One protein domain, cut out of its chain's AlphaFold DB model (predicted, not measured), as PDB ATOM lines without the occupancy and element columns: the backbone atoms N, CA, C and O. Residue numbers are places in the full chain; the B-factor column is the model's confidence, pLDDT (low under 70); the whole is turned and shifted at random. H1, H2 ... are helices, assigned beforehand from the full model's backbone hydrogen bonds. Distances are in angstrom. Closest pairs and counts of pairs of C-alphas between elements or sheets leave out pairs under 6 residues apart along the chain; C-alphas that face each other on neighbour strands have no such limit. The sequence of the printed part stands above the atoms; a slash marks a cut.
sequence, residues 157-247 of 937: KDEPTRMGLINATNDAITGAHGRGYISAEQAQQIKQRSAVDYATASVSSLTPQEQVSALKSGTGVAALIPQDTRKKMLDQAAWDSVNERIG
ATOM      1  N   LYS A 157     220.196 213.956 323.133       81.75
ATOM      2  CA  LYS A 157     220.918 214.621 324.231       81.75
ATOM      3  C   LYS A 157     221.060 213.760 325.485       81.75
ATOM      4  O   LYS A 157     221.846 214.099 326.363       81.75
ATOM      5  N   ASP A 158     220.290 212.682 325.586       84.19
ATOM      6  CA  ASP A 158     220.223 211.834 326.768       84.19
ATOM      7  C   ASP A 158     220.360 210.345 326.426       84.19
ATOM      8  O   ASP A 158     219.993 209.863 325.352       84.19
ATOM      9  N   GLU A 159     220.907 209.612 327.388       81.69
ATOM     10  CA  GLU A 159     221.213 208.192 327.262       81.69
ATOM     11  C   GLU A 159     219.977 207.284 327.113       81.69
ATOM     12  O   GLU A 159     220.011 206.389 326.262       81.69
ATOM     13  N   PRO A 160     218.871 207.492 327.863       87.81
ATOM     14  CA  PRO A 160     217.647 206.714 327.678       87.81
ATOM     15  C   PRO A 160     217.109 206.773 326.247       87.81
ATOM     16  O   PRO A 160     216.743 205.735 325.693       87.81
ATOM     17  N   THR A 161     217.114 207.955 325.623       89.06
ATOM     18  CA  THR A 161     216.676 208.124 324.232       89.06
ATOM     19  C   THR A 161     217.572 207.350 323.264       89.06
ATOM     20  O   THR A 161     217.065 206.640 322.391       89.06
ATOM     21  N   ARG A 162     218.900 207.400 323.450       86.44
ATOM     22  CA  ARG A 162     219.852 206.630 322.625       86.44
ATOM     23  C   ARG A 162     219.606 205.125 322.716       86.44
ATOM     24  O   ARG A 162     219.509 204.453 321.690       86.44
ATOM     25  N   MET A 163     219.434 204.601 323.929       85.88
ATOM     26  CA  MET A 163     219.137 203.180 324.147       85.88
ATOM     27  C   MET A 163     217.758 202.775 323.608       85.88
ATOM     28  O   MET A 163     217.611 201.685 323.053       85.88
ATOM     29  N   GLY A 164     216.755 203.652 323.713       89.75
ATOM     30  CA  GLY A 164     215.426 203.433 323.143       89.75
ATOM     31  C   GLY A 164     215.453 203.258 321.623       89.75
ATOM     32  O   GLY A 164     214.821 202.343 321.099       89.75
ATOM     33  N   LEU A 165     216.245 204.069 320.917       91.31
ATOM     34  CA  LEU A 165     216.406 203.973 319.462       91.31
ATOM     35  C   LEU A 165     217.143 202.697 319.029       91.31
ATOM     36  O   LEU A 165     216.774 202.090 318.026       91.31
ATOM     37  N   ILE A 166     218.127 202.236 319.809       88.69
ATOM     38  CA  ILE A 166     218.788 200.940 319.575       88.69
ATOM     39  C   ILE A 166     217.780 199.789 319.715       88.69
ATOM     40  O   ILE A 166     217.756 198.877 318.884       88.69
ATOM     41  N   ASN A 167     216.910 199.843 320.726       90.38
ATOM     42  CA  ASN A 167     215.850 198.850 320.906       90.38
ATOM     43  C   ASN A 167     214.838 198.884 319.751       90.38
ATOM     44  O   ASN A 167     214.534 197.834 319.191       90.38
ATOM     45  N   ALA A 168     214.408 200.072 319.313       93.12
ATOM     46  CA  ALA A 168     213.523 200.222 318.156       93.12
ATOM     47  C   ALA A 168     214.139 199.631 316.871       93.12
ATOM     48  O   ALA A 168     213.453 198.988 316.075       93.12
ATOM     49  N   THR A 169     215.453 199.785 316.688       93.88
ATOM     50  CA  THR A 169     216.191 199.148 315.590       93.88
ATOM     51  C   THR A 169     216.205 197.622 315.718       93.88
ATOM     52  O   THR A 169     215.960 196.918 314.736       93.88
ATOM     53  N   ASN A 170     216.413 197.080 316.921       93.38
ATOM     54  CA  ASN A 170     216.327 195.638 317.168       93.38
ATOM     55  C   ASN A 170     214.927 195.071 316.881       93.38
ATOM     56  O   ASN A 170     214.819 193.958 316.349       93.38
ATOM     57  N   ASP A 171     213.874 195.827 317.187       94.38
ATOM     58  CA  ASP A 171     212.486 195.461 316.899       94.38
ATOM     59  C   ASP A 171     212.210 195.464 315.393       94.38
ATOM     60  O   ASP A 171     211.645 194.500 314.871       94.38
ATOM     61  N   ALA A 172     212.693 196.477 314.662       94.88
ATOM     62  CA  ALA A 172     212.593 196.531 313.204       94.88
ATOM     63  C   ALA A 172     213.277 195.324 312.537       94.88
ATOM     64  O   ALA A 172     212.686 194.678 311.666       94.88
ATOM     65  N   ILE A 173     214.480 194.955 312.997       95.38
ATOM     66  CA  ILE A 173     215.217 193.780 312.502       95.38
ATOM     67  C   ILE A 173     214.451 192.486 312.811       95.38
ATOM     68  O   ILE A 173     214.322 191.609 311.955       95.38
ATOM     69  N   THR A 174     213.904 192.364 314.025       94.69
ATOM     70  CA  THR A 174     213.108 191.193 314.430       94.69
ATOM     71  C   THR A 174     211.835 191.074 313.590       94.69
ATOM     72  O   THR A 174     211.507 189.983 313.125       94.69
ATOM     73  N   GLY A 175     211.160 192.194 313.317       94.19
ATOM     74  CA  GLY A 175     209.990 192.245 312.445       94.19
ATOM     75  C   GLY A 175     210.303 191.873 310.992       94.19
ATOM     76  O   GLY A 175     209.539 191.133 310.373       94.19
ATOM     77  N   ALA A 176     211.436 192.328 310.449       95.06
ATOM     78  CA  ALA A 176     211.881 191.963 309.104       95.06
ATOM     79  C   ALA A 176     212.213 190.467 308.984       95.06
ATOM     80  O   ALA A 176     211.852 189.830 307.993       95.06
ATOM     81  N   HIS A 177     212.838 189.883 310.012       94.69
ATOM     82  CA  HIS A 177     213.059 188.439 310.078       94.69
ATOM     83  C   HIS A 177     211.738 187.661 310.157       94.69
ATOM     84  O   HIS A 177     211.531 186.736 309.375       94.69
ATOM     85  N   GLY A 178     210.815 188.070 311.035       92.88
ATOM     86  CA  GLY A 178     209.509 187.419 311.195       92.88
ATOM     87  C   GLY A 178     208.657 187.427 309.921       92.88
ATOM     88  O   GLY A 178     207.891 186.497 309.686       92.88
ATOM     89  N   ARG A 179     208.831 188.438 309.057       92.94
ATOM     90  CA  ARG A 179     208.193 188.517 307.729       92.94
ATOM     91  C   ARG A 179     208.954 187.778 306.623       92.94
ATOM     92  O   ARG A 179     208.485 187.747 305.487       92.94
ATOM     93  N   GLY A 180     210.099 187.170 306.929       91.94
ATOM     94  CA  GLY A 180     210.923 186.422 305.979       91.94
ATOM     95  C   GLY A 180     211.727 187.294 305.013       91.94
ATOM     96  O   GLY A 180     212.163 186.796 303.979       91.94
ATOM     97  N   TYR A 181     211.920 188.583 305.316       94.69
ATOM     98  CA  TYR A 181     212.716 189.483 304.473       94.69
ATOM     99  C   TYR A 181     214.218 189.198 304.609       94.69
ATOM    100  O   TYR A 181     214.974 189.345 303.652       94.69
ATOM    101  N   ILE A 182     214.657 188.731 305.778       95.69
ATOM    102  CA  ILE A 182     216.049 188.371 306.079       95.69
ATOM    103  C   ILE A 182     216.125 187.031 306.823       95.69
ATOM    104  O   ILE A 182     215.193 186.645 307.539       95.69
ATOM    105  N   SER A 183     217.250 186.325 306.678       95.25
ATOM    106  CA  SER A 183     217.520 185.089 307.420       95.25
ATOM    107  C   SER A 183     217.795 185.366 308.904       95.25
ATOM    108  O   SER A 183     218.101 186.491 309.301       95.25
ATOM    109  N   ALA A 184     217.712 184.328 309.742       92.88
ATOM    110  CA  ALA A 184     218.033 184.447 311.166       92.88
ATOM    111  C   ALA A 184     219.500 184.859 311.399       92.88
ATOM    112  O   ALA A 184     219.789 185.670 312.278       92.88
ATOM    113  N   GLU A 185     220.420 184.339 310.581       94.00
ATOM    114  CA  GLU A 185     221.842 184.689 310.629       94.00
ATOM    115  C   GLU A 185     222.073 186.155 310.239       94.00
ATOM    116  O   GLU A 185     222.751 186.885 310.961       94.00
ATOM    117  N   GLN A 186     221.429 186.616 309.159       94.06
ATOM    118  CA  GLN A 186     221.471 188.019 308.743       94.06
ATOM    119  C   GLN A 186     220.926 188.938 309.839       94.06
ATOM    120  O   GLN A 186     221.548 189.946 310.159       94.06
ATOM    121  N   ALA A 187     219.804 188.579 310.466       93.19
ATOM    122  CA  ALA A 187     219.226 189.360 311.555       93.19
ATOM    123  C   ALA A 187     220.195 189.508 312.742       93.19
ATOM    124  O   ALA A 187     220.338 190.605 313.276       93.19
ATOM    125  N   GLN A 188     220.891 188.436 313.139       92.50
ATOM    126  CA  GLN A 188     221.886 188.493 314.217       92.50
ATOM    127  C   GLN A 188     223.100 189.354 313.847       92.50
ATOM    128  O   GLN A 188     223.511 190.204 314.639       92.50
ATOM    129  N   GLN A 189     223.638 189.189 312.635       92.75
ATOM    130  CA  GLN A 189     224.765 189.992 312.152       92.75
ATOM    131  C   GLN A 189     224.411 191.484 312.077       92.75
ATOM    132  O   GLN A 189     225.191 192.323 312.528       92.75
ATOM    133  N   ILE A 190     223.220 191.820 311.566       93.44
ATOM    134  CA  ILE A 190     222.747 193.208 311.475       93.44
ATOM    135  C   ILE A 190     222.569 193.807 312.874       93.44
ATOM    136  O   ILE A 190     223.008 194.931 313.083       93.44
ATOM    137  N   LYS A 191     221.997 193.071 313.842       91.19
ATOM    138  CA  LYS A 191     221.854 193.540 315.238       91.19
ATOM    139  C   LYS A 191     223.199 193.851 315.887       91.19
ATOM    140  O   LYS A 191     223.355 194.900 316.505       91.19
ATOM    141  N   GLN A 192     224.174 192.952 315.750       88.19
ATOM    142  CA  GLN A 192     225.507 193.164 316.319       88.19
ATOM    143  C   GLN A 192     226.196 194.368 315.678       88.19
ATOM    144  O   GLN A 192     226.694 195.241 316.384       88.19
ATOM    145  N   ARG A 193     226.183 194.444 314.343       90.38
ATOM    146  CA  ARG A 193     226.823 195.536 313.608       90.38
ATOM    147  C   ARG A 193     226.175 196.885 313.910       90.38
ATOM    148  O   ARG A 193     226.884 197.828 314.242       90.38
ATOM    149  N   SER A 194     224.845 196.969 313.857       90.06
ATOM    150  CA  SER A 194     224.126 198.220 314.107       90.06
ATOM    151  C   SER A 194     224.326 198.711 315.540       90.06
ATOM    152  O   SER A 194     224.587 199.894 315.728       90.06
ATOM    153  N   ALA A 195     224.312 197.830 316.545       87.44
ATOM    154  CA  ALA A 195     224.572 198.217 317.931       87.44
ATOM    155  C   ALA A 195     225.973 198.832 318.117       87.44
ATOM    156  O   ALA A 195     226.105 199.882 318.749       87.44
ATOM    157  N   VAL A 196     227.011 198.220 317.528       90.69
ATOM    158  CA  VAL A 196     228.389 198.740 317.587       90.69
ATOM    159  C   VAL A 196     228.519 200.056 316.821       90.69
ATOM    160  O   VAL A 196     229.119 201.003 317.335       90.69
ATOM    161  N   ASP A 197     227.937 200.147 315.625       89.75
ATOM    162  CA  ASP A 197     227.987 201.347 314.784       89.75
ATOM    163  C   ASP A 197     227.274 202.535 315.453       89.75
ATOM    164  O   ASP A 197     227.760 203.667 315.395       89.75
ATOM    165  N   TYR A 198     226.144 202.285 316.121       88.56
ATOM    166  CA  TYR A 198     225.410 203.292 316.893       88.56
ATOM    167  C   TYR A 198     226.211 203.760 318.091       88.56
ATOM    168  O   TYR A 198     226.351 204.963 318.306       88.56
ATOM    169  N   ALA A 199     226.724 202.814 318.871       89.25
ATOM    170  CA  ALA A 199     227.475 203.120 320.069       89.25
ATOM    171  C   ALA A 199     228.741 203.919 319.752       89.25
ATOM    172  O   ALA A 199     228.991 204.950 320.372       89.25
ATOM    173  N   THR A 200     229.485 203.496 318.729       92.94
ATOM    174  CA  THR A 200     230.689 204.190 318.259       92.94
ATOM    175  C   THR A 200     230.348 205.610 317.808       92.94
ATOM    176  O   THR A 200     230.962 206.561 318.280       92.94
ATOM    177  N   ALA A 201     229.323 205.780 316.963       90.88
ATOM    178  CA  ALA A 201     228.931 207.098 316.463       90.88
ATOM    179  C   ALA A 201     228.379 208.028 317.556       90.88
ATOM    180  O   ALA A 201     228.658 209.223 317.533       90.88
ATOM    181  N   SER A 202     227.627 207.481 318.515       88.50
ATOM    182  CA  SER A 202     227.049 208.238 319.634       88.50
ATOM    183  C   SER A 202     228.108 208.716 320.616       88.50
ATOM    184  O   SER A 202     227.962 209.787 321.194       88.50
ATOM    185  N   VAL A 203     229.161 207.924 320.834       91.06
ATOM    186  CA  VAL A 203     230.301 208.366 321.637       91.06
ATOM    187  C   VAL A 203     231.106 209.399 320.853       91.06
ATOM    188  O   VAL A 203     231.374 210.465 321.385       91.06
ATOM    189  N   SER A 204     231.427 209.152 319.580       92.19
ATOM    190  CA  SER A 204     232.227 210.077 318.763       92.19
ATOM    191  C   SER A 204     231.597 211.459 318.535       92.19
ATOM    192  O   SER A 204     232.314 212.368 318.124       92.19
ATOM    193  N   SER A 205     230.294 211.643 318.779       89.38
ATOM    194  CA  SER A 205     229.641 212.959 318.715       89.38
ATOM    195  C   SER A 205     229.761 213.788 320.000       89.38
ATOM    196  O   SER A 205     229.425 214.971 319.985       89.38
ATOM    197  N   LEU A 206     230.231 213.193 321.102       89.25
ATOM    198  CA  LEU A 206     230.474 213.885 322.371       89.25
ATOM    199  C   LEU A 206     231.767 214.713 322.319       89.25
ATOM    200  O   LEU A 206     232.638 214.464 321.480       89.25
ATOM    201  N   THR A 207     231.944 215.653 323.251       92.31
ATOM    202  CA  THR A 207     233.244 216.328 323.426       92.31
ATOM    203  C   THR A 207     234.334 215.322 323.825       92.31
ATOM    204  O   THR A 207     234.017 214.302 324.443       92.31
ATOM    205  N   PRO A 208     235.627 215.573 323.542       94.56
ATOM    206  CA  PRO A 208     236.698 214.635 323.894       94.56
ATOM    207  C   PRO A 208     236.697 214.218 325.376       94.56
ATOM    208  O   PRO A 208     236.903 213.050 325.701       94.56
ATOM    209  N   GLN A 209     236.385 215.145 326.286       91.19
ATOM    210  CA  GLN A 209     236.318 214.855 327.720       91.19
ATOM    211  C   GLN A 209     235.123 213.955 328.097       91.19
ATOM    212  O   GLN A 209     235.246 213.029 328.911       91.19
ATOM    213  N   GLU A 210     233.960 214.190 327.490       91.38
ATOM    214  CA  GLU A 210     232.778 213.339 327.656       91.38
ATOM    215  C   GLU A 210     232.997 211.951 327.038       91.38
ATOM    216  O   GLU A 210     232.575 210.952 327.623       91.38
ATOM    217  N   GLN A 211     233.718 211.867 325.913       93.69
ATOM    218  CA  GLN A 211     234.132 210.599 325.308       93.69
ATOM    219  C   GLN A 211     234.981 209.774 326.275       93.69
ATOM    220  O   GLN A 211     234.656 208.612 326.522       93.69
ATOM    221  N   VAL A 212     236.021 210.373 326.872       93.81
ATOM    222  CA  VAL A 212     236.870 209.703 327.874       93.81
ATOM    223  C   VAL A 212     236.024 209.166 329.027       93.81
ATOM    224  O   VAL A 212     236.143 207.997 329.396       93.81
ATOM    225  N   SER A 213     235.122 209.993 329.556       91.94
ATOM    226  CA  SER A 213     234.240 209.624 330.668       91.94
ATOM    227  C   SER A 213     233.313 208.452 330.309       91.94
ATOM    228  O   SER A 213     233.232 207.467 331.053       91.94
ATOM    229  N   ALA A 214     232.658 208.511 329.145       90.94
ATOM    230  CA  ALA A 214     231.754 207.469 328.667       90.94
ATOM    231  C   ALA A 214     232.489 206.140 328.427       90.94
ATOM    232  O   ALA A 214     232.071 205.095 328.938       90.94
ATOM    233  N   LEU A 215     233.620 206.181 327.715       93.56
ATOM    234  CA  LEU A 215     234.418 205.005 327.353       93.56
ATOM    235  C   LEU A 215     235.045 204.327 328.577       93.56
ATOM    236  O   LEU A 215     235.047 203.095 328.641       93.56
ATOM    237  N   LYS A 216     235.509 205.106 329.567       91.19
ATOM    238  CA  LYS A 216     236.014 204.584 330.848       91.19
ATOM    239  C   LYS A 216     234.936 203.916 331.680       91.19
ATOM    240  O   LYS A 216     235.185 202.851 332.238       91.19
ATOM    241  N   SER A 217     233.752 204.531 331.770       90.12
ATOM    242  CA  SER A 217     232.643 203.941 332.527       90.12
ATOM    243  C   SER A 217     232.276 202.564 331.973       90.12
ATOM    244  O   SER A 217     231.926 201.659 332.726       90.12
ATOM    245  N   GLY A 218     232.359 202.405 330.645       87.50
ATOM    246  CA  GLY A 218     231.952 201.189 329.956       87.50
ATOM    247  C   GLY A 218     230.471 200.854 330.134       87.50
ATOM    248  O   GLY A 218     230.104 199.693 329.968       87.50
ATOM    249  N   THR A 219     229.647 201.845 330.486       87.31
ATOM    250  CA  THR A 219     228.198 201.725 330.701       87.31
ATOM    251  C   THR A 219     227.409 202.332 329.536       87.31
ATOM    252  O   THR A 219     227.991 202.953 328.646       87.31
ATOM    253  N   GLY A 220     226.088 202.121 329.502       86.88
ATOM    254  CA  GLY A 220     225.221 202.674 328.454       86.88
ATOM    255  C   GLY A 220     225.619 202.213 327.049       86.88
ATOM    256  O   GLY A 220     225.989 201.053 326.853       86.88
ATOM    257  N   VAL A 221     225.600 203.121 326.075       87.69
ATOM    258  CA  VAL A 221     226.014 202.858 324.692       87.69
ATOM    259  C   VAL A 221     227.469 202.399 324.615       87.69
ATOM    260  O   VAL A 221     227.777 201.499 323.838       87.69
ATOM    261  N   ALA A 222     228.362 202.910 325.470       91.06
ATOM    262  CA  ALA A 222     229.766 202.499 325.469       91.06
ATOM    263  C   ALA A 222     229.938 201.008 325.810       91.06
ATOM    264  O   ALA A 222     230.887 200.386 325.330       91.06
ATOM    265  N   ALA A 223     229.007 200.409 326.568       91.56
ATOM    266  CA  ALA A 223     229.010 198.980 326.886       91.56
ATOM    267  C   ALA A 223     228.894 198.089 325.637       91.56
ATOM    268  O   ALA A 223     229.417 196.974 325.637       91.56
ATOM    269  N   LEU A 224     228.253 198.594 324.577       90.75
ATOM    270  CA  LEU A 224     228.032 197.885 323.314       90.75
ATOM    271  C   LEU A 224     229.264 197.909 322.393       90.75
ATOM    272  O   LEU A 224     229.326 197.146 321.435       90.75
ATOM    273  N   ILE A 225     230.255 198.761 322.674       93.88
ATOM    274  CA  ILE A 225     231.487 198.863 321.882       93.88
ATOM    275  C   ILE A 225     232.440 197.725 322.285       93.88
ATOM    276  O   ILE A 225     232.728 197.596 323.483       93.88
ATOM    277  N   PRO A 226     232.989 196.937 321.336       94.06
ATOM    278  CA  PRO A 226     233.983 195.906 321.630       94.06
ATOM    279  C   PRO A 226     235.184 196.477 322.391       94.06
ATOM    280  O   PRO A 226     235.598 197.603 322.123       94.06
ATOM    281  N   GLN A 227     235.766 195.710 323.320       91.19
ATOM    282  CA  GLN A 227     236.814 196.214 324.222       91.19
ATOM    283  C   GLN A 227     238.017 196.817 323.482       91.19
ATOM    284  O   GLN A 227     238.442 197.917 323.829       91.19
ATOM    285  N   ASP A 228     238.514 196.160 322.431       92.56
ATOM    286  CA  ASP A 228     239.654 196.660 321.648       92.56
ATOM    287  C   ASP A 228     239.336 197.981 320.935       92.56
ATOM    288  O   ASP A 228     240.151 198.904 320.917       92.56
ATOM    289  N   THR A 229     238.130 198.094 320.370       93.69
ATOM    290  CA  THR A 229     237.654 199.327 319.730       93.69
ATOM    291  C   THR A 229     237.486 200.434 320.762       93.69
ATOM    292  O   THR A 229     237.960 201.546 320.554       93.69
ATOM    293  N   ARG A 230     236.884 200.118 321.913       94.00
ATOM    294  CA  ARG A 230     236.676 201.055 323.020       94.00
ATOM    295  C   ARG A 230     237.999 201.592 323.554       94.00
ATOM    296  O   ARG A 230     238.101 202.790 323.793       94.00
ATOM    297  N   LYS A 231     239.011 200.730 323.694       91.94
ATOM    298  CA  LYS A 231     240.363 201.122 324.108       91.94
ATOM    299  C   LYS A 231     240.986 202.103 323.114       91.94
ATOM    300  O   LYS A 231     241.418 203.167 323.531       91.94
ATOM    301  N   LYS A 232     240.949 201.807 321.809       92.38
ATOM    302  CA  LYS A 232     241.459 202.725 320.771       92.38
ATOM    303  C   LYS A 232     240.737 204.072 320.773       92.38
ATOM    304  O   LYS A 232     241.376 205.108 320.628       92.38
ATOM    305  N   MET A 233     239.414 204.056 320.937       94.56
ATOM    306  CA  MET A 233     238.629 205.285 321.057       94.56
ATOM    307  C   MET A 233     239.003 206.071 322.314       94.56
ATOM    308  O   MET A 233     239.072 207.291 322.248       94.56
ATOM    309  N   LEU A 234     239.263 205.396 323.439       93.06
ATOM    310  CA  LEU A 234     239.666 206.045 324.687       93.06
ATOM    311  C   LEU A 234     241.042 206.699 324.542       93.06
ATOM    312  O   LEU A 234     241.189 207.863 324.901       93.06
ATOM    313  N   ASP A 235     242.011 205.979 323.974       91.44
ATOM    314  CA  ASP A 235     243.369 206.481 323.741       91.44
ATOM    315  C   ASP A 235     243.346 207.727 322.820       91.44
ATOM    316  O   ASP A 235     244.060 208.702 323.060       91.44
ATOM    317  N   GLN A 236     242.482 207.730 321.795       93.75
ATOM    318  CA  GLN A 236     242.278 208.879 320.902       93.75
ATOM    319  C   GLN A 236     241.559 210.043 321.603       93.75
ATOM    320  O   GLN A 236     242.012 211.181 321.520       93.75
ATOM    321  N   ALA A 237     240.471 209.773 322.327       95.25
ATOM    322  CA  ALA A 237     239.702 210.798 323.030       95.25
ATOM    323  C   ALA A 237     240.521 211.488 324.133       95.25
ATOM    324  O   ALA A 237     240.429 212.705 324.304       95.25
ATOM    325  N   ALA A 238     241.358 210.734 324.855       95.50
ATOM    326  CA  ALA A 238     242.282 211.284 325.844       95.50
ATOM    327  C   ALA A 238     243.303 212.223 325.188       95.50
ATOM    328  O   ALA A 238     243.538 213.329 325.679       95.50
ATOM    329  N   TRP A 239     243.859 211.822 324.040       95.31
ATOM    330  CA  TRP A 239     244.772 212.656 323.259       95.31
ATOM    331  C   TRP A 239     244.111 213.943 322.762       95.31
ATOM    332  O   TRP A 239     244.682 215.027 322.900       95.31
ATOM    333  N   ASP A 240     242.896 213.847 322.229       95.75
ATOM    334  CA  ASP A 240     242.150 215.005 321.739       95.75
ATOM    335  C   ASP A 240     241.778 215.961 322.882       95.75
ATOM    336  O   ASP A 240     241.946 217.173 322.743       95.75
ATOM    337  N   SER A 241     241.392 215.431 324.048       95.38
ATOM    338  CA  SER A 241     241.121 216.234 325.246       95.38
ATOM    339  C   SER A 241     242.369 216.970 325.742       95.38
ATOM    340  O   SER A 241     242.313 218.165 326.042       95.38
ATOM    341  N   VAL A 242     243.526 216.302 325.770       96.12
ATOM    342  CA  VAL A 242     244.797 216.939 326.142       96.12
ATOM    343  C   VAL A 242     245.196 218.021 325.131       96.12
ATOM    344  O   VAL A 242     245.599 219.108 325.546       96.12
ATOM    345  N   ASN A 243     245.026 217.796 323.823       95.25
ATOM    346  CA  ASN A 243     245.284 218.827 322.808       95.25
ATOM    347  C   ASN A 243     244.369 220.046 322.952       95.25
ATOM    348  O   ASN A 243     244.835 221.176 322.797       95.25
ATOM    349  N   GLU A 244     243.089 219.839 323.265       94.81
ATOM    350  CA  GLU A 244     242.149 220.929 323.531       94.81
ATOM    351  C   GLU A 244     242.606 221.759 324.739       94.81
ATOM    352  O   GLU A 244     242.681 222.989 324.664       94.81
ATOM    353  N   ARG A 245     243.032 221.100 325.827       93.94
ATOM    354  CA  ARG A 245     243.611 221.779 326.997       93.94
ATOM    355  C   ARG A 245     244.882 222.560 326.644       93.94
ATOM    356  O   ARG A 245     245.011 223.708 327.066       93.94
ATOM    357  N   ILE A 246     245.794 221.991 325.848       94.44
ATOM    358  CA  ILE A 246     247.004 222.688 325.365       94.44
ATOM    359  C   ILE A 246     246.618 223.926 324.541       94.44
ATOM    360  O   ILE A 246     247.216 224.993 324.706       94.44
ATOM    361  N   GLY A 247     245.595 223.816 323.689       92.62
ATOM    362  CA  GLY A 247     245.028 224.939 322.940       92.62
ATOM    363  C   GLY A 247     244.484 226.043 323.851       92.62
ATOM    364  O   GLY A 247     244.787 227.220 323.642       92.62
TER     365      GLY A 247
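AT A GLANCE: This is residues 157 to 247 of the 937 residues of the protein "Lytic murein transglycosylase" of Yersinia intermedia (UniProt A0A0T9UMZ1). Two pairs of helices follow one another along a rod: a helical hairpin of H1 and H2 makes one end, and H5 with the shorter H3 beside it, running opposite ways, makes the other. The very short H4 packs on H2 near the middle, where the two pairs join. The printed part has 91 residues with five named helices, H1 to H5 in chain order, and no named strand; its class is all helix. It is loose, with a radius of gyration of the C-alphas of 15.6 A, and spans 55 by 25 by 19 A.

HOW THE PARTS SIT: H1, residues 159 to 178, touches H2, residues 184 to 204, at a shallow tilt of 19 degrees, opposite ways; the closest C-alphas, of Ile 173 and Ala 187, are 6.0 A apart. H2 is the hub, touching three helices. With residues 203 to 204 alone it touches H3, residues 208 to 217, at a steep tilt of 48 degrees, the closest C-alphas being Val 203 and Gln 211 at 5.8 A. With residues 195 to 203 alone it touches H4, residues 220 to 224, closest at the C-alphas of Ala 199 and Val 221, 4.9 A. H3 touches H5, residues 227 to 247, at a shallow tilt of 33 degrees, only just short of steep, opposite ways; the C-alphas of Pro 208 and Ser 241 are closest, 4.9 A. H2 and H5 are near each other, while H1 and H5 are apart. Every O i to N i+4 pair is within hydrogen-bond range in H1, H2, H3 and H5; H4 has 0 of 1, but 2 of 2 O i to N i+3 pairs.

IN THESE COORDINATES: H1 begins at C-alpha 159 (221.213, 208.192, 327.262) and is 28.8 A long. H2 measures 30.3 A, H3 14.3 A and H4 7.6 A. H5, 29.9 A, ends at C-alpha 247 (245.028, 224.939, 322.940).

THE WHOLE: The C-alphas farthest apart, of Gly 180 and Ile 246, are 54.7 A apart. The four links are tight, and the printed part has no cut. Mean pLDDT of the printed part is 91.8; no printed residue is under 70.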